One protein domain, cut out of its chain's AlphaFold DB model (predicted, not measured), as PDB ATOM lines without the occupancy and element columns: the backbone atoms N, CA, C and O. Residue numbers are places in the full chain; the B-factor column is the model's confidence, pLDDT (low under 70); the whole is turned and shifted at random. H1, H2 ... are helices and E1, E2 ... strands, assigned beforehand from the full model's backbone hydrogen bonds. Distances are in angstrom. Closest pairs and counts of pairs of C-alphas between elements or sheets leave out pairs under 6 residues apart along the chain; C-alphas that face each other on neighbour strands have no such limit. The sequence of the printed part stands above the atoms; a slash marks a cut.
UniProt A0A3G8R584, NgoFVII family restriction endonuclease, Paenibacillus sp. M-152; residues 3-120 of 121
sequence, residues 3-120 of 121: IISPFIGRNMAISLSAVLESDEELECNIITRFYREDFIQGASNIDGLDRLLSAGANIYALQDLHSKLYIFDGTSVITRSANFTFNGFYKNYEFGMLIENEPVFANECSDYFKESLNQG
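Overview. This is residues 3 to 120 of the 121 residues of the protein "NgoFVII family restriction endonuclease" of Paenibacillus sp. M-152 (UniProt A0A3G8R584). A three-stranded sheet, E3 E4 E5, has the long helix H5 slanting over one face, and the last part of H5 reaches a second, small sheet, E1 E2. This two-stranded sheet stands between H5 and H3, with H1 side by side with H3; the short helices H2 and H4 lie toward the edges of the domain. The printed part has 118 residues with five named helices and five named strands, in the order H1 E1 H2 H3 E2 E3 E4 H4 E5 H5, and its class is mixed, helices and strands. The larger sheet runs E3 E4 E5, antiparallel; E1 and E2 are parallel. The whole is compact, with a radius of gyration of the C-alphas of 13.7 A and spans of 39 by 32 by 31 A.

Along the chain. The larger sheet is made of E3, residues 69 to 72, E4, residues 76 to 80, 13.6 A long, and E5, residues 96 to 99. H5, residues 103 to 118, is 23.0 A long and ends with C-alpha 118 at (0.362, 77.372, -12.958). E1 is residues 29 to 32 and E2 residues 58 to 61. H1, residues 10 to 20, is 15.3 A long and begins with C-alpha 10 at (-16.813, 74.283, -33.406); H3, residues 46 to 54, is 12.3 A long. H2 is residues 36 to 40 and H4 residues 86 to 90.

Arrangement. E3 and E4 form a hairpin, with N 70 and O 78 at 2.8 A, within hydrogen-bond range. E4, the inner strand, is also antiparallel to E5, with N 77 and O 99 at 2.8 A. H5 is on one face of this sheet, two layers, at a height over the sheet of 9.7 A. It lies over E3 and E4, only just slantwise to the strands at 58 degrees to E3 on the local plane; the closest C-alphas of H5 and E4, Ala 106 and Val 77, are 6.1 A apart. E1, H2, H3 and E2 make a strand-helix-strand unit, two parallel neighbour strands joined through helices, with a right-handed crossover; N 30 and O 58 are 2.8 A apart. The closest C-alphas of E2 and H5, Tyr 60 and Leu 117, are 7.3 A apart, and those of H3 and E2, Leu 53 and Ile 59, 7.0 A. H1 and H3 touch, closest at C-alphas Arg 10 and Gly 48, 4.6 A, at a shallow tilt of 4 degrees, the same way. H1 and H4 only just touch, with 3 pairs of C-alphas within 8 A, the closest Met 12 and Phe 86 at 6.2 A. H2 and H3 are close but not clearly touching, at C-alphas Phe 39 and Ile 46, 6.7 A. In H1, H2, H3 and H4 every O i to N i+4 pair is within hydrogen-bond range; in H5, 11 of 12.

Size, cuts and confidence. The C-alphas of Ile 40 and Val 104 are the two farthest apart, 39.5 A. The printed part has no cut and no long link. Its mean pLDDT is 95.4, and residue 120 is under 70.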
ATOM      1  N   ILE A   3      -8.400  68.023 -20.735       98.06
ATOM      2  CA  ILE A   3      -8.083  68.182 -22.157       98.06
ATOM      3  C   ILE A   3      -7.083  69.318 -22.328       98.06
ATOM      4  O   ILE A   3      -7.301  70.425 -21.853       98.06
ATOM      5  N   ILE A   4      -6.015  69.077 -23.074       98.25
ATOM      6  CA  ILE A   4      -5.087  70.098 -23.549       98.25
ATOM      7  C   ILE A   4      -5.154  70.093 -25.068       98.25
ATOM      8  O   ILE A   4      -4.918  69.064 -25.700       98.25
ATOM      9  N   SER A   5      -5.477  71.232 -25.671       97.94
ATOM     10  CA  SER A   5      -5.371  71.395 -27.120       97.94
ATOM     11  C   SER A   5      -5.307  72.871 -27.492       97.94
ATOM     12  O   SER A   5      -6.168  73.636 -27.057       97.94
ATOM     13  N   PRO A   6      -4.361  73.307 -28.344       97.25
ATOM     14  CA  PRO A   6      -4.291  74.710 -28.725       97.25
ATOM     15  C   PRO A   6      -5.484  75.138 -29.574       97.25
ATOM     16  O   PRO A   6      -5.877  76.295 -29.518       97.25
ATOM     17  N   PHE A   7      -6.093  74.222 -30.330       97.75
ATOM     18  CA  PHE A   7      -7.242  74.566 -31.159       97.75
ATOM     19  C   PHE A   7      -8.483  73.788 -30.780       97.75
ATOM     20  O   PHE A   7      -8.474  72.556 -30.781       97.75
ATOM     21  N   ILE A   8      -9.558  74.538 -30.539       97.81
ATOM     22  CA  ILE A   8     -10.892  74.019 -30.257       97.81
ATOM     23  C   ILE A   8     -11.805  74.376 -31.429       97.81
ATOM     24  O   ILE A   8     -12.176  75.532 -31.640       97.81
ATOM     25  N   GLY A   9     -12.160  73.367 -32.221       97.06
ATOM     26  CA  GLY A   9     -13.036  73.518 -33.375       97.06
ATOM     27  C   GLY A   9     -14.511  73.411 -32.993       97.06
ATOM     28  O   GLY A   9     -14.888  72.581 -32.168       97.06
ATOM     29  N   ARG A  10     -15.365  74.183 -33.676       96.31
ATOM     30  CA  ARG A  10     -16.813  74.283 -33.406       96.31
ATOM     31  C   ARG A  10     -17.519  72.937 -33.241       96.31
ATOM     32  O   ARG A  10     -18.211  72.726 -32.256       96.31
ATOM     33  N   ASN A  11     -17.355  72.026 -34.201       95.88
ATOM     34  CA  ASN A  11     -18.089  70.755 -34.189       95.88
ATOM     35  C   ASN A  11     -17.689  69.874 -33.001       95.88
ATOM     36  O   ASN A  11     -18.558  69.285 -32.374       95.88
ATOM     37  N   MET A  12     -16.394  69.827 -32.673       96.31
ATOM     38  CA  MET A  12     -15.908  69.053 -31.528       96.31
ATOM     39  C   MET A  12     -16.401  69.655 -30.213       96.31
ATOM     40  O   MET A  12     -16.848  68.922 -29.338       96.31
ATOM     41  N   ALA A  13     -16.385  70.986 -30.107       97.62
ATOM     42  CA  ALA A  13     -16.925  71.699 -28.959       97.62
ATOM     43  C   ALA A  13     -18.422  71.422 -28.760       97.62
ATOM     44  O   ALA A  13     -18.830  71.085 -27.656       97.62
ATOM     45  N   ILE A  14     -19.229  71.481 -29.827       97.50
ATOM     46  CA  ILE A  14     -20.667  71.171 -29.772       97.50
ATOM     47  C   ILE A  14     -20.900  69.723 -29.332       97.50
ATOM     48  O   ILE A  14     -21.728  69.481 -28.459       97.50
ATOM     49  N   SER A  15     -20.172  68.765 -29.912       96.75
ATOM     50  CA  SER A  15     -20.308  67.353 -29.546       96.75
ATOM     51  C   SER A  15     -19.946  67.100 -28.086       96.75
ATOM     52  O   SER A  15     -20.686  66.403 -27.403       96.75
ATOM     53  N   LEU A  16     -18.848  67.682 -27.597       97.12
ATOM     54  CA  LEU A  16     -18.462  67.557 -26.193       97.12
ATOM     55  C   LEU A  16     -19.475  68.244 -25.270       97.12
ATOM     56  O   LEU A  16     -19.863  67.661 -24.270       97.12
ATOM     57  N   SER A  17     -19.962  69.429 -25.636       97.94
ATOM     58  CA  SER A  17     -20.972  70.151 -24.848       97.94
ATOM     59  C   SER A  17     -22.248  69.330 -24.674       97.94
ATOM     60  O   SER A  17     -22.771  69.258 -23.573       97.94
ATOM     61  N   ALA A  18     -22.707  68.643 -25.725       97.75
ATOM     62  CA  ALA A  18     -23.869  67.760 -25.634       97.75
ATOM     63  C   ALA A  18     -23.653  66.575 -24.672       97.75
ATOM     64  O   ALA A  18     -24.609  66.106 -24.063       97.75
ATOM     65  N   VAL A  19     -22.412  66.089 -24.533       96.94
ATOM     66  CA  VAL A  19     -22.065  65.052 -23.548       96.94
ATOM     67  C   VAL A  19     -22.122  65.622 -22.133       96.94
ATOM     68  O   VAL A  19     -22.759  65.019 -21.277       96.94
ATOM     69  N   LEU A  20     -21.521  66.793 -21.901       97.31
ATOM     70  CA  LEU A  20     -21.544  67.456 -20.589       97.31
ATOM     71  C   LEU A  20     -22.974  67.819 -20.157       97.31
ATOM     72  O   LEU A  20     -23.355  67.596 -19.018       97.31
ATOM     73  N   GLU A  21     -23.811  68.281 -21.088       96.88
ATOM     74  CA  GLU A  21     -25.232  68.567 -20.842       96.88
ATOM     75  C   GLU A  21     -26.048  67.311 -20.479       96.88
ATOM     76  O   GLU A  21     -27.129  67.425 -19.904       96.88
ATOM     77  N   SER A  22     -25.565  66.117 -20.836       96.94
ATOM     78  CA  SER A  22     -26.233  64.847 -20.526       96.94
ATOM     79  C   SER A  22     -25.778  64.207 -19.212       96.94
ATOM     80  O   SER A  22     -26.413  63.251 -18.766       96.94
ATOM     81  N   ASP A  23     -24.705  64.720 -18.606       95.12
ATOM     82  CA  ASP A  23     -24.095  64.189 -17.387       95.12
ATOM     83  C   ASP A  23     -23.524  65.334 -16.536       95.12
ATOM     84  O   ASP A  23     -22.385  65.765 -16.717       95.12
ATOM     85  N   GLU A  24     -24.332  65.831 -15.595       88.56
ATOM     86  CA  GLU A  24     -23.961  66.951 -14.718       88.56
ATOM     87  C   GLU A  24     -22.833  66.605 -13.727       88.56
ATOM     88  O   GLU A  24     -22.211  67.509 -13.171       88.56
ATOM     89  N   GLU A  25     -22.546  65.317 -13.496       92.94
ATOM     90  CA  GLU A  25     -21.446  64.884 -12.621       92.94
ATOM     91  C   GLU A  25     -20.095  64.864 -13.359       92.94
ATOM     92  O   GLU A  25     -19.030  64.788 -12.734       92.94
ATOM     93  N   LEU A  26     -20.113  64.957 -14.691       94.44
ATOM     94  CA  LEU A  26     -18.921  64.891 -15.520       94.44
ATOM     95  C   LEU A  26     -18.145  66.213 -15.498       94.44
ATOM     96  O   LEU A  26     -18.360  67.119 -16.302       94.44
ATOM     97  N   GLU A  27     -17.142  66.293 -14.630       95.62
ATOM     98  CA  GLU A  27     -16.216  67.424 -14.628       95.62
ATOM     99  C   GLU A  27     -15.359  67.441 -15.907       95.62
ATOM    100  O   GLU A  27     -14.752  66.430 -16.282       95.62
ATOM    101  N   CYS A  28     -15.244  68.595 -16.571       97.62
ATOM    102  CA  CYS A  28     -14.402  68.767 -17.753       97.62
ATOM    103  C   CYS A  28     -13.541  70.026 -17.652       97.62
ATOM    104  O   CYS A  28     -14.055  71.141 -17.608       97.62
ATOM    105  N   ASN A  29     -12.220  69.840 -17.653       98.12
ATOM    106  CA  ASN A  29     -11.242  70.921 -17.622       98.12
ATOM    107  C   ASN A  29     -10.479  70.972 -18.947       98.12
ATOM    108  O   ASN A  29      -9.944  69.959 -19.402       98.12
ATOM    109  N   ILE A  30     -10.397  72.151 -19.559       98.44
ATOM    110  CA  ILE A  30      -9.801  72.350 -20.880       98.44
ATOM    111  C   ILE A  30      -8.737  73.443 -20.804       98.44
ATOM    112  O   ILE A  30      -9.045  74.583 -20.480       98.44
ATOM    113  N   ILE A  31      -7.498  73.124 -21.171       98.25
ATOM    114  CA  ILE A  31      -6.444  74.107 -21.431       98.25
ATOM    115  C   ILE A  31      -6.347  74.309 -22.941       98.25
ATOM    116  O   ILE A  31      -6.103  73.368 -23.704       98.25
ATOM    117  N   THR A  32      -6.518  75.551 -23.377       97.88
ATOM    118  CA  THR A  32      -6.371  75.951 -24.775       97.88
ATOM    119  C   THR A  32      -5.524  77.211 -24.903       97.88
ATOM    120  O   THR A  32      -5.166  77.815 -23.898       97.88
ATOM    121  N   ARG A  33      -5.169  77.622 -26.122       95.50
ATOM    122  CA  ARG A  33      -4.565  78.946 -26.342       95.50
ATOM    123  C   ARG A  33      -5.619  79.918 -26.843       95.50
ATOM    124  O   ARG A  33      -6.541  79.535 -27.560       95.50
ATOM    125  N   PHE A  34      -5.462  81.185 -26.480       95.75
ATOM    126  CA  PHE A  34      -6.423  82.234 -26.809       95.75
ATOM    127  C   PHE A  34      -5.743  83.384 -27.563       95.75
ATOM    128  O   PHE A  34      -5.559  84.479 -27.033       95.75
ATOM    129  N   TYR A  35      -5.353  83.129 -28.816       96.00
ATOM    130  CA  TYR A  35      -4.868  84.168 -29.729       96.00
ATOM    131  C   TYR A  35      -5.985  84.652 -30.636       96.00
ATOM    132  O   TYR A  35      -6.667  83.848 -31.267       96.00
ATOM    133  N   ARG A  36      -6.148  85.974 -30.753       95.44
ATOM    134  CA  ARG A  36      -7.185  86.582 -31.607       95.44
ATOM    135  C   ARG A  36      -7.083  86.087 -33.048       95.44
ATOM    136  O   ARG A  36      -8.094  85.793 -33.679       95.44
ATOM    137  N   GLU A  37      -5.861  85.953 -33.538       95.75
ATOM    138  CA  GLU A  37      -5.532  85.503 -34.883       95.75
ATOM    139  C   GLU A  37      -6.042  84.080 -35.146       95.75
ATOM    140  O   GLU A  37      -6.545  83.817 -36.234       95.75
ATOM    141  N   ASP A  38      -6.014  83.185 -34.152       95.75
ATOM    142  CA  ASP A  38      -6.512  81.811 -34.305       95.75
ATOM    143  C   ASP A  38      -8.021  81.765 -34.547       95.75
ATOM    144  O   ASP A  38      -8.508  80.904 -35.284       95.75
ATOM    145  N   PHE A  39      -8.764  82.699 -33.952       96.31
ATOM    146  CA  PHE A  39     -10.205  82.825 -34.159       96.31
ATOM    147  C   PHE A  39     -10.526  83.491 -35.495       96.31
ATOM    148  O   PHE A  39     -11.421  83.037 -36.203       96.31
ATOM    149  N   ILE A  40      -9.764  84.521 -35.879       95.75
ATOM    150  CA  ILE A  40      -9.907  85.190 -37.181       95.75
ATOM    151  C   ILE A  40      -9.639  84.207 -38.329       95.75
ATOM    152  O   ILE A  40     -10.358  84.214 -39.325       95.75
ATOM    153  N   GLN A  41      -8.633  83.340 -38.182       94.50
ATOM    154  CA  GLN A  41      -8.277  82.320 -39.176       94.50
ATOM    155  C   GLN A  41      -9.138  81.047 -39.084       94.50
ATOM    156  O   GLN A  41      -9.001  80.147 -39.911       94.50
ATOM    157  N   GLY A  42     -10.021  80.944 -38.085       92.44
ATOM    158  CA  GLY A  42     -10.908  79.795 -37.897       92.44
ATOM    159  C   GLY A  42     -10.216  78.509 -37.429       92.44
ATOM    160  O   GLY A  42     -10.802  77.432 -37.549       92.44
ATOM    161  N   ALA A  43      -8.993  78.598 -36.896       92.56
ATOM    162  CA  ALA A  43      -8.324  77.473 -36.243       92.56
ATOM    163  C   ALA A  43      -9.039  77.099 -34.934       92.56
ATOM    164  O   ALA A  43      -9.316  75.922 -34.696       92.56
ATOM    165  N   SER A  44      -9.415  78.112 -34.145       96.00
ATOM    166  CA  SER A  44     -10.290  77.997 -32.972       96.00
ATOM    167  C   SER A  44     -11.626  78.699 -33.221       96.00
ATOM    168  O   SER A  44     -11.727  79.591 -34.063       96.00
ATOM    169  N   ASN A  45     -12.676  78.315 -32.492       97.12
ATOM    170  CA  ASN A  45     -14.016  78.878 -32.666       97.12
ATOM    171  C   ASN A  45     -14.582  79.451 -31.357       97.12
ATOM    172  O   ASN A  45     -14.741  78.712 -30.389       97.12
ATOM    173  N   ILE A  46     -14.920  80.748 -31.359       96.75
ATOM    174  CA  ILE A  46     -15.450  81.461 -30.181       96.75
ATOM    175  C   ILE A  46     -16.793  80.872 -29.739       96.75
ATOM    176  O   ILE A  46     -16.924  80.521 -28.573       96.75
ATOM    177  N   ASP A  47     -17.742  80.677 -30.660       96.62
ATOM    178  CA  ASP A  47     -19.058  80.100 -30.329       96.62
ATOM    179  C   ASP A  47     -18.940  78.693 -29.716       96.62
ATOM    180  O   ASP A  47     -19.737  78.292 -28.875       96.62
ATOM    181  N   GLY A  48     -17.936  77.922 -30.140       97.31
ATOM    182  CA  GLY A  48     -17.629  76.610 -29.581       97.31
ATOM    183  C   GLY A  48     -17.132  76.695 -28.140       97.31
ATOM    184  O   GLY A  48     -17.583  75.919 -27.302       97.31
ATOM    185  N   LEU A  49     -16.236  77.642 -27.837       97.81
ATOM    186  CA  LEU A  49     -15.783  77.880 -26.462       97.81
ATOM    187  C   LEU A  49     -16.934  78.354 -25.569       97.81
ATOM    188  O   LEU A  49     -17.086  77.844 -24.464       97.81
ATOM    189  N   ASP A  50     -17.767  79.270 -26.062       97.94
ATOM    190  CA  ASP A  50     -18.950  79.763 -25.345       97.94
ATOM    191  C   ASP A  50     -19.944  78.634 -25.033       97.94
ATOM    192  O   ASP A  50     -20.446  78.514 -23.913       97.94
ATOM    193  N   ARG A  51     -20.161  77.728 -25.995       98.06
ATOM    194  CA  ARG A  51     -21.018  76.559 -25.788       98.06
ATOM    195  C   ARG A  51     -20.444  75.586 -24.755       98.06
ATOM    196  O   ARG A  51     -21.208  75.083 -23.939       98.06
ATOM    197  N   LEU A  52     -19.129  75.365 -24.748       98.38
ATOM    198  CA  LEU A  52     -18.462  74.532 -23.742       98.38
ATOM    199  C   LEU A  52     -18.575  75.131 -22.336       98.38
ATOM    200  O   LEU A  52     -18.906  74.408 -21.400       98.38
ATOM    201  N   LEU A  53     -18.354  76.442 -22.196       97.81
ATOM    202  CA  LEU A  53     -18.542  77.156 -20.929       97.81
ATOM    203  C   LEU A  53     -19.990  77.039 -20.440       97.81
ATOM    204  O   LEU A  53     -20.231  76.730 -19.277       97.81
ATOM    205  N   SER A  54     -20.953  77.232 -21.343       97.69
ATOM    206  CA  SER A  54     -22.385  77.111 -21.037       97.69
ATOM    207  C   SER A  54     -22.787  75.694 -20.616       97.69
ATOM    208  O   SER A  54     -23.724  75.536 -19.840       97.69
ATOM    209  N   ALA A  55     -22.076  74.676 -21.106       97.56
ATOM    210  CA  ALA A  55     -22.268  73.274 -20.749       97.56
ATOM    211  C   ALA A  55     -21.502  72.850 -19.478       97.56
ATOM    212  O   ALA A  55     -21.480  71.669 -19.151       97.56
ATOM    213  N   GLY A  56     -20.861  73.786 -18.769       97.62
ATOM    214  CA  GLY A  56     -20.194  73.524 -17.490       97.62
ATOM    215  C   GLY A  56     -18.713  73.149 -17.583       97.62
ATOM    216  O   GLY A  56     -18.120  72.782 -16.572       97.62
ATOM    217  N   ALA A  57     -18.081  73.251 -18.758       98.19
ATOM    218  CA  ALA A  57     -16.638  73.045 -18.865       98.19
ATOM    219  C   ALA A  57     -15.857  74.214 -18.244       98.19
ATOM    220  O   ALA A  57     -16.153  75.384 -18.494       98.19
ATOM    221  N   ASN A  58     -14.776  73.906 -17.530       97.88
ATOM    222  CA  ASN A  58     -13.797  74.899 -17.101       97.88
ATOM    223  C   ASN A  58     -12.766  75.103 -18.215       97.88
ATOM    224  O   ASN A  58     -12.108  74.147 -18.628       97.88
ATOM    225  N   ILE A  59     -12.596  76.338 -18.695       97.88
ATOM    226  CA  ILE A  59     -11.652  76.653 -19.775       97.88
ATOM    227  C   ILE A  59     -10.553  77.585 -19.268       97.88
ATOM    228  O   ILE A  59     -10.823  78.651 -18.719       97.88
ATOM    229  N   TYR A  60      -9.310  77.195 -19.525       97.44
ATOM    230  CA  TYR A  60      -8.097  77.908 -19.154       97.44
ATOM    231  C   TYR A  60      -7.302  78.261 -20.410       97.44
ATOM    232  O   TYR A  60      -7.243  77.483 -21.365       97.44
ATOM    233  N   ALA A  61      -6.675  79.436 -20.404       95.88
ATOM    234  CA  ALA A  61      -5.830  79.895 -21.496       95.88
ATOM    235  C   ALA A  61      -4.348  79.751 -21.126       95.88
ATOM    236  O   ALA A  61      -3.929  80.241 -20.082       95.88
ATOM    237  N   LEU A  62      -3.555  79.132 -22.000       96.38
ATOM    238  CA  LEU A  62      -2.104  79.035 -21.873       96.38
ATOM    239  C   LEU A  62      -1.422  79.558 -23.140       96.38
ATOM    240  O   LEU A  62      -1.758  79.160 -24.260       96.38
ATOM    241  N   GLN A  63      -0.473  80.472 -22.948       93.50
ATOM    242  CA  GLN A  63       0.359  81.020 -24.016       93.50
ATOM    243  C   GLN A  63       1.317  79.951 -24.553       93.50
ATOM    244  O   GLN A  63       1.702  79.037 -23.831       93.50
ATOM    245  N   ASP A  64       1.664  80.045 -25.838       93.25
ATOM    246  CA  ASP A  64       2.608  79.153 -26.525       93.25
ATOM    247  C   ASP A  64       2.268  77.652 -26.432       93.25
ATOM    248  O   ASP A  64       3.104  76.776 -26.666       93.25
ATOM    249  N   LEU A  65       1.002  77.327 -26.152       96.00
ATOM    250  CA  LEU A  65       0.545  75.950 -26.062       96.00
ATOM    251  C   LEU A  65       0.644  75.247 -27.424       96.00
ATOM    252  O   LEU A  65       0.110  75.710 -28.437       96.00
ATOM    253  N   HIS A  66       1.264  74.064 -27.427       95.25
ATOM    254  CA  HIS A  66       1.303  73.180 -28.594       95.25
ATOM    255  C   HIS A  66       1.001  71.704 -28.274       95.25
ATOM    256  O   HIS A  66       0.797  70.908 -29.195       95.25
ATOM    257  N   SER A  67       0.908  71.331 -26.999       96.00
ATOM    258  CA  SER A  67       0.560  69.970 -26.577       96.00
ATOM    259  C   SER A  67      -0.879  69.615 -26.950       96.00
ATOM    260  O   SER A  67      -1.764  70.471 -26.902       96.00
ATOM    261  N   LYS A  68      -1.124  68.351 -27.320       97.19
ATOM    262  CA  LYS A  68      -2.478  67.794 -27.416       97.19
ATOM    263  C   LYS A  68      -2.558  66.510 -26.604       97.19
ATOM    264  O   LYS A  68      -1.921  65.519 -26.950       97.19
ATOM    265  N   LEU A  69      -3.316  66.562 -25.521       97.88
ATOM    266  CA  LEU A  69      -3.385  65.519 -24.508       97.88
ATOM    267  C   LEU A  69      -4.821  65.435 -24.003       97.88
ATOM    268  O   LEU A  69      -5.434  66.461 -23.731       97.88
ATOM    269  N   TYR A  70      -5.354  64.231 -23.875       97.62
ATOM    270  CA  TYR A  70      -6.706  63.991 -23.387       97.62
ATOM    271  C   TYR A  70      -6.632  62.897 -22.332       97.62
ATOM    272  O   TYR A  70      -6.120  61.818 -22.614       97.62
ATOM    273  N   ILE A  71      -7.104  63.189 -21.126       97.88
ATOM    274  CA  ILE A  71      -7.021  62.304 -19.965       97.88
ATOM    275  C   ILE A  71      -8.444  62.028 -19.489       97.88
ATOM    276  O   ILE A  71      -9.204  62.950 -19.162       97.88
ATOM    277  N   PHE A  72      -8.791  60.752 -19.442       94.88
ATOM    278  CA  PHE A  72     -10.102  60.245 -19.061       94.88
ATOM    279  C   PHE A  72      -9.955  59.314 -17.863       94.88
ATOM    280  O   PHE A  72      -8.866  58.792 -17.650       94.88
ATOM    281  N   ASP A  73     -11.036  59.169 -17.086       91.69
ATOM    282  CA  ASP A  73     -11.263  58.148 -16.040       91.69
ATOM    283  C   ASP A  73     -10.153  57.884 -14.991       91.69
ATOM    284  O   ASP A  73     -10.294  56.996 -14.154       91.69
ATOM    285  N   GLY A  74      -9.070  58.663 -14.987       90.94
ATOM    286  CA  GLY A  74      -7.892  58.448 -14.147       90.94
ATOM    287  C   GLY A  74      -6.938  57.354 -14.643       90.94
ATOM    288  O   GLY A  74      -5.924  57.120 -13.990       90.94
ATOM    289  N   THR A  75      -7.217  56.687 -15.768       96.00
ATOM    290  CA  THR A  75      -6.404  55.557 -16.263       96.00
ATOM    291  C   THR A  75      -6.145  55.573 -17.768       96.00
ATOM    292  O   THR A  75      -5.231  54.885 -18.229       96.00
ATOM    293  N   SER A  76      -6.908  56.368 -18.521       97.56
ATOM    294  CA  SER A  76      -6.855  56.407 -19.981       97.56
ATOM    295  C   SER A  76      -6.312  57.740 -20.494       97.56
ATOM    296  O   SER A  76      -6.772  58.818 -20.106       97.56
ATOM    297  N   VAL A  77      -5.352  57.681 -21.417       98.06
ATOM    298  CA  VAL A  77      -4.720  58.855 -22.027       98.06
ATOM    299  C   VAL A  77      -4.685  58.722 -23.545       98.06
ATOM    300  O   VAL A  77      -4.275  57.703 -24.093       98.06
ATOM    301  N   ILE A  78      -5.051  59.798 -24.238       97.62
ATOM    302  CA  ILE A  78      -4.818  59.968 -25.670       97.62
ATOM    303  C   ILE A  78      -3.842  61.122 -25.863       97.62
ATOM    304  O   ILE A  78      -4.081  62.237 -25.407       97.62
ATOM    305  N   THR A  79      -2.768  60.882 -26.605       96.69
ATOM    306  CA  THR A  79      -1.871  61.936 -27.094       96.69
ATOM    307  C   THR A  79      -1.718  61.801 -28.596       96.69
ATOM    308  O   THR A  79      -1.619  60.696 -29.132       96.69
ATOM    309  N   ARG A  80      -1.777  62.917 -29.317       93.81
ATOM    310  CA  ARG A  80      -1.788  62.893 -30.782       93.81
ATOM    311  C   ARG A  80      -1.270  64.187 -31.380       93.81
ATOM    312  O   ARG A  80      -1.225  65.216 -30.723       93.81
ATOM    313  N   SER A  81      -0.922  64.134 -32.660       95.69
ATOM    314  CA  SER A  81      -0.587  65.317 -33.469       95.69
ATOM    315  C   SER A  81      -1.811  66.203 -33.745       95.69
ATOM    316  O   SER A  81      -1.684  67.427 -33.844       95.69
ATOM    317  N   ALA A  82      -3.007  65.611 -33.744       94.44
ATOM    318  CA  ALA A  82      -4.241  66.316 -34.046       94.44
ATOM    319  C   ALA A  82      -4.715  67.252 -32.926       94.44
ATOM    320  O   ALA A  82      -4.797  66.886 -31.750       94.44
ATOM    321  N   ASN A  83      -5.171  68.434 -33.332       95.50
ATOM    322  CA  ASN A  83      -5.917  69.343 -32.464       95.50
ATOM    323  C   ASN A  83      -7.366  68.883 -32.249       95.50
ATOM    324  O   ASN A  83      -7.885  68.086 -33.034       95.50
ATOM    325  N   PHE A  84      -8.043  69.452 -31.247       95.31
ATOM    326  CA  PHE A  84      -9.452  69.188 -30.938       95.31
ATOM    327  C   PHE A  84     -10.400  69.882 -31.927       95.31
ATOM    328  O   PHE A  84     -11.209  70.750 -31.605       95.31
ATOM    329  N   THR A  85     -10.272  69.502 -33.195       94.50
ATOM    330  CA  THR A  85     -10.981  70.074 -34.339       94.50
ATOM    331  C   THR A  85     -11.503  68.953 -35.231       94.50
ATOM    332  O   THR A  85     -10.948  67.855 -35.255       94.50
ATOM    333  N   PHE A  86     -12.539  69.234 -36.025       91.81
ATOM    334  CA  PHE A  86     -13.093  68.242 -36.950       91.81
ATOM    335  C   PHE A  86     -12.042  67.725 -37.942       91.81
ATOM    336  O   PHE A  86     -11.940  66.526 -38.177       91.81
ATOM    337  N   ASN A  87     -11.224  68.619 -38.504       89.44
ATOM    338  CA  ASN A  87     -10.191  68.212 -39.453       89.44
ATOM    339  C   ASN A  87      -9.115  67.354 -38.777       89.44
ATOM    340  O   ASN A  87      -8.743  66.329 -39.340       89.44
ATOM    341  N   GLY A  88      -8.682  67.712 -37.564       86.56
ATOM    342  CA  GLY A  88      -7.732  66.901 -36.799       86.56
ATOM    343  C   GLY A  88      -8.272  65.507 -36.459       86.56
ATOM    344  O   GLY A  88      -7.529  64.532 -36.454       86.56
ATOM    345  N   PHE A  89      -9.575  65.375 -36.209       84.31
ATOM    346  CA  PHE A  89     -10.162  64.077 -35.880       84.31
ATOM    347  C   PHE A  89     -10.499  63.222 -37.109       84.31
ATOM    348  O   PHE A  89     -10.392  62.003 -37.009       84.31
ATOM    349  N   TYR A  90     -10.870  63.826 -38.245       88.06
ATOM    350  CA  TYR A  90     -11.507  63.093 -39.350       88.06
ATOM    351  C   TYR A  90     -10.909  63.306 -40.747       88.06
ATOM    352  O   TYR A  90     -11.301  62.591 -41.667       88.06
ATOM    353  N   LYS A  91     -10.020  64.287 -40.958       88.69
ATOM    354  CA  LYS A  91      -9.514  64.608 -42.309       88.69
ATOM    355  C   LYS A  91      -8.004  64.541 -42.445       88.69
ATOM    356  O   LYS A  91      -7.509  64.048 -43.453       88.69
ATOM    357  N   ASN A  92      -7.286  65.103 -41.484       92.38
ATOM    358  CA  ASN A  92      -5.842  65.197 -41.559       92.38
ATOM    359  C   ASN A  92      -5.205  63.812 -41.400       92.38
ATOM    360  O   ASN A  92      -5.732  62.942 -40.705       92.38
ATOM    361  N   TYR A  93      -4.040  63.627 -42.021       93.12
ATOM    362  CA  TYR A  93      -3.208  62.455 -41.783       93.12
ATOM    363  C   TYR A  93      -2.429  62.656 -40.481       93.12
ATOM    364  O   TYR A  93      -1.419  63.355 -40.452       93.12
ATOM    365  N   GLU A  94      -2.958  62.099 -39.396       94.62
ATOM    366  CA  GLU A  94      -2.495  62.344 -38.031       94.62
ATOM    367  C   GLU A  94      -1.997  61.039 -37.406       94.62
ATOM    368  O   GLU A  94      -2.539  59.960 -37.648       94.62
ATOM    369  N   PHE A  95      -0.994  61.150 -36.543       95.56
ATOM    370  CA  PHE A  95      -0.508  60.065 -35.695       95.56
ATOM    371  C   PHE A  95      -0.876  60.325 -34.231       95.56
ATOM    372  O   PHE A  95      -0.870  61.473 -33.771       95.56
ATOM    373  N   GLY A  96      -1.174  59.265 -33.488       95.00
ATOM    374  CA  GLY A  96      -1.466  59.347 -32.066       95.00
ATOM    375  C   GLY A  96      -1.375  57.998 -31.377       95.00
ATOM    376  O   GLY A  96      -1.288  56.957 -32.024       95.00
ATOM    377  N   MET A  97      -1.402  58.049 -30.055       96.94
ATOM    378  CA  MET A  97      -1.379  56.899 -29.170       96.94
ATOM    379  C   MET A  97      -2.581  56.970 -28.238       96.94
ATOM    380  O   MET A  97      -2.907  58.036 -27.710       96.94
ATOM    381  N   LEU A  98      -3.214  55.819 -28.055       97.50
ATOM    382  CA  LEU A  98      -4.162  55.552 -26.986       97.50
ATOM    383  C   LEU A  98      -3.451  54.640 -25.986       97.50
ATOM    384  O   LEU A  98      -2.852  53.639 -26.379       97.50
ATOM    385  N   ILE A  99      -3.481  55.032 -24.721       97.94
ATOM    386  CA  ILE A  99      -2.872  54.322 -23.602       97.94
ATOM    387  C   ILE A  99      -4.003  54.076 -22.608       97.94
ATOM    388  O   ILE A  99      -4.608  55.029 -22.123       97.94
ATOM    389  N   GLU A 100      -4.322  52.810 -22.361       97.38
ATOM    390  CA  GLU A 100      -5.485  52.388 -21.572       97.38
ATOM    391  C   GLU A 100      -5.040  51.563 -20.369       97.38
ATOM    392  O   GLU A 100      -4.106  50.770 -20.477       97.38
ATOM    393  N   ASN A 101      -5.763  51.691 -19.253       96.25
ATOM    394  CA  ASN A 101      -5.511  50.954 -18.010       96.25
ATOM    395  C   ASN A 101      -4.107  51.180 -17.414       96.25
ATOM    396  O   ASN A 101      -3.570  50.297 -16.747       96.25
ATOM    397  N   GLU A 102      -3.533  52.370 -17.606       97.56
ATOM    398  CA  GLU A 102      -2.203  52.741 -17.105       97.56
ATOM    399  C   GLU A 102      -2.310  53.896 -16.087       97.56
ATOM    400  O   GLU A 102      -1.987  55.048 -16.396       97.56
ATOM    401  N   PRO A 103      -2.769  53.626 -14.847       97.00
ATOM    402  CA  PRO A 103      -3.061  54.663 -13.851       97.00
ATOM    403  C   PRO A 103      -1.836  55.492 -13.448       97.00
ATOM    404  O   PRO A 103      -1.966  56.671 -13.134       97.00
ATOM    405  N   VAL A 104      -0.637  54.900 -13.450       98.00
ATOM    406  CA  VAL A 104       0.600  55.629 -13.118       98.00
ATOM    407  C   VAL A 104       0.880  56.693 -14.178       98.00
ATOM    408  O   VAL A 104       1.038  57.864 -13.843       98.00
ATOM    409  N   PHE A 105       0.843  56.310 -15.454       97.25
ATOM    410  CA  PHE A 105       1.060  57.234 -16.563       97.25
ATOM    411  C   PHE A 105      -0.044  58.300 -16.658       97.25
ATOM    412  O   PHE A 105       0.234  59.476 -16.898       97.25
ATOM    413  N   ALA A 106      -1.302  57.915 -16.428       98.06
ATOM    414  CA  ALA A 106      -2.421  58.852 -16.393       98.06
ATOM    415  C   ALA A 106      -2.289  59.889 -15.261       98.06
ATOM    416  O   ALA A 106      -2.619  61.064 -15.460       98.06
ATOM    417  N   ASN A 107      -1.758  59.488 -14.101       97.75
ATOM    418  CA  ASN A 107      -1.453  60.405 -13.004       97.75
ATOM    419  C   ASN A 107      -0.311  61.365 -13.357       97.75
ATOM    420  O   ASN A 107      -0.477  62.566 -13.168       97.75
ATOM    421  N   GLU A 108       0.786  60.888 -13.955       97.94
ATOM    422  CA  GLU A 108       1.875  61.761 -14.435       97.94
ATOM    423  C   GLU A 108       1.368  62.795 -15.455       97.94
ATOM    424  O   GLU A 108       1.673  63.985 -15.368       97.94
ATOM    425  N   CYS A 109       0.512  62.370 -16.389       98.06
ATOM    426  CA  CYS A 109      -0.146  63.269 -17.337       98.06
ATOM    427  C   CYS A 109      -1.072  64.280 -16.641       98.06
ATOM    428  O   CYS A 109      -1.177  65.433 -17.068       98.06
ATOM    429  N   SER A 110      -1.753  63.862 -15.572       97.25
ATOM    430  CA  SER A 110      -2.621  64.738 -14.781       97.25
ATOM    431  C   SER A 110      -1.819  65.764 -13.986       97.25
ATOM    432  O   SER A 110      -2.265  66.900 -13.836       97.25
ATOM    433  N   ASP A 111      -0.633  65.403 -13.507       97.38
ATOM    434  CA  ASP A 111       0.270  66.339 -12.844       97.38
ATOM    435  C   ASP A 111       0.849  67.342 -13.846       97.38
ATOM    436  O   ASP A 111       0.780  68.545 -13.593       97.38
ATOM    437  N   TYR A 112       1.241  66.895 -15.045       97.12
ATOM    438  CA  TYR A 112       1.599  67.792 -16.152       97.12
ATOM    439  C   TYR A 112       0.472  68.785 -16.502       97.12
ATOM    440  O   TYR A 112       0.723  69.973 -16.736       97.12
ATOM    441  N   PHE A 113      -0.787  68.332 -16.506       97.25
ATOM    442  CA  PHE A 113      -1.944  69.208 -16.708       97.25
ATOM    443  C   PHE A 113      -2.032  70.290 -15.621       97.25
ATOM    444  O   PHE A 113      -2.166  71.471 -15.940       97.25
ATOM    445  N   LYS A 114      -1.917  69.911 -14.341       96.00
ATOM    446  CA  LYS A 114      -1.969  70.855 -13.209       96.00
ATOM    447  C   LYS A 114      -0.808  71.849 -13.242       96.00
ATOM    448  O   LYS A 114      -1.014  73.034 -13.001       96.00
ATOM    449  N   GLU A 115       0.399  71.393 -13.561       95.44
ATOM    450  CA  GLU A 115       1.570  72.263 -13.710       95.44
ATOM    451  C   GLU A 115       1.373  73.292 -14.826       95.44
ATOM    452  O   GLU A 115       1.725  74.459 -14.655       95.44
ATOM    453  N   SER A 116       0.751  72.886 -15.935       94.25
ATOM    454  CA  SER A 116       0.440  73.776 -17.059       94.25
ATOM    455  C   SER A 116      -0.512  74.913 -16.661       94.25
ATOM    456  O   SER A 116      -0.370  76.024 -17.165       94.25
ATOM    457  N   LEU A 117      -1.439  74.683 -15.721       91.12
ATOM    458  CA  LEU A 117      -2.315  75.739 -15.189       91.12
ATOM    459  C   LEU A 117      -1.536  76.819 -14.427       91.12
ATOM    460  O   LEU A 117      -1.887  77.995 -14.495       91.12
ATOM    461  N   ASN A 118      -0.454  76.442 -13.743       86.31
ATOM    462  CA  ASN A 118       0.362  77.372 -12.958       86.31
ATOM    463  C   ASN A 118       1.282  78.251 -13.824       86.31
ATOM    464  O   ASN A 118       1.835  79.228 -13.325       86.31
ATOM    465  N   GLN A 119       1.457  77.912 -15.105       76.69
ATOM    466  CA  GLN A 119       2.260  78.689 -16.057       76.69
ATOM    467  C   GLN A 119       1.463  79.806 -16.748       76.69
ATOM    468  O   GLN A 119       2.052  80.638 -17.429       76.69
ATOM    469  N   GLY A 120       0.135  79.840 -16.590       59.97
ATOM    470  CA  GLY A 120      -0.763  80.786 -17.261       59.97
ATOM    471  C   GLY A 120      -0.851  82.189 -16.642       59.97
ATOM    472  O   GLY A 120      -1.904  82.813 -16.775       59.97
TER     473      GLY A 120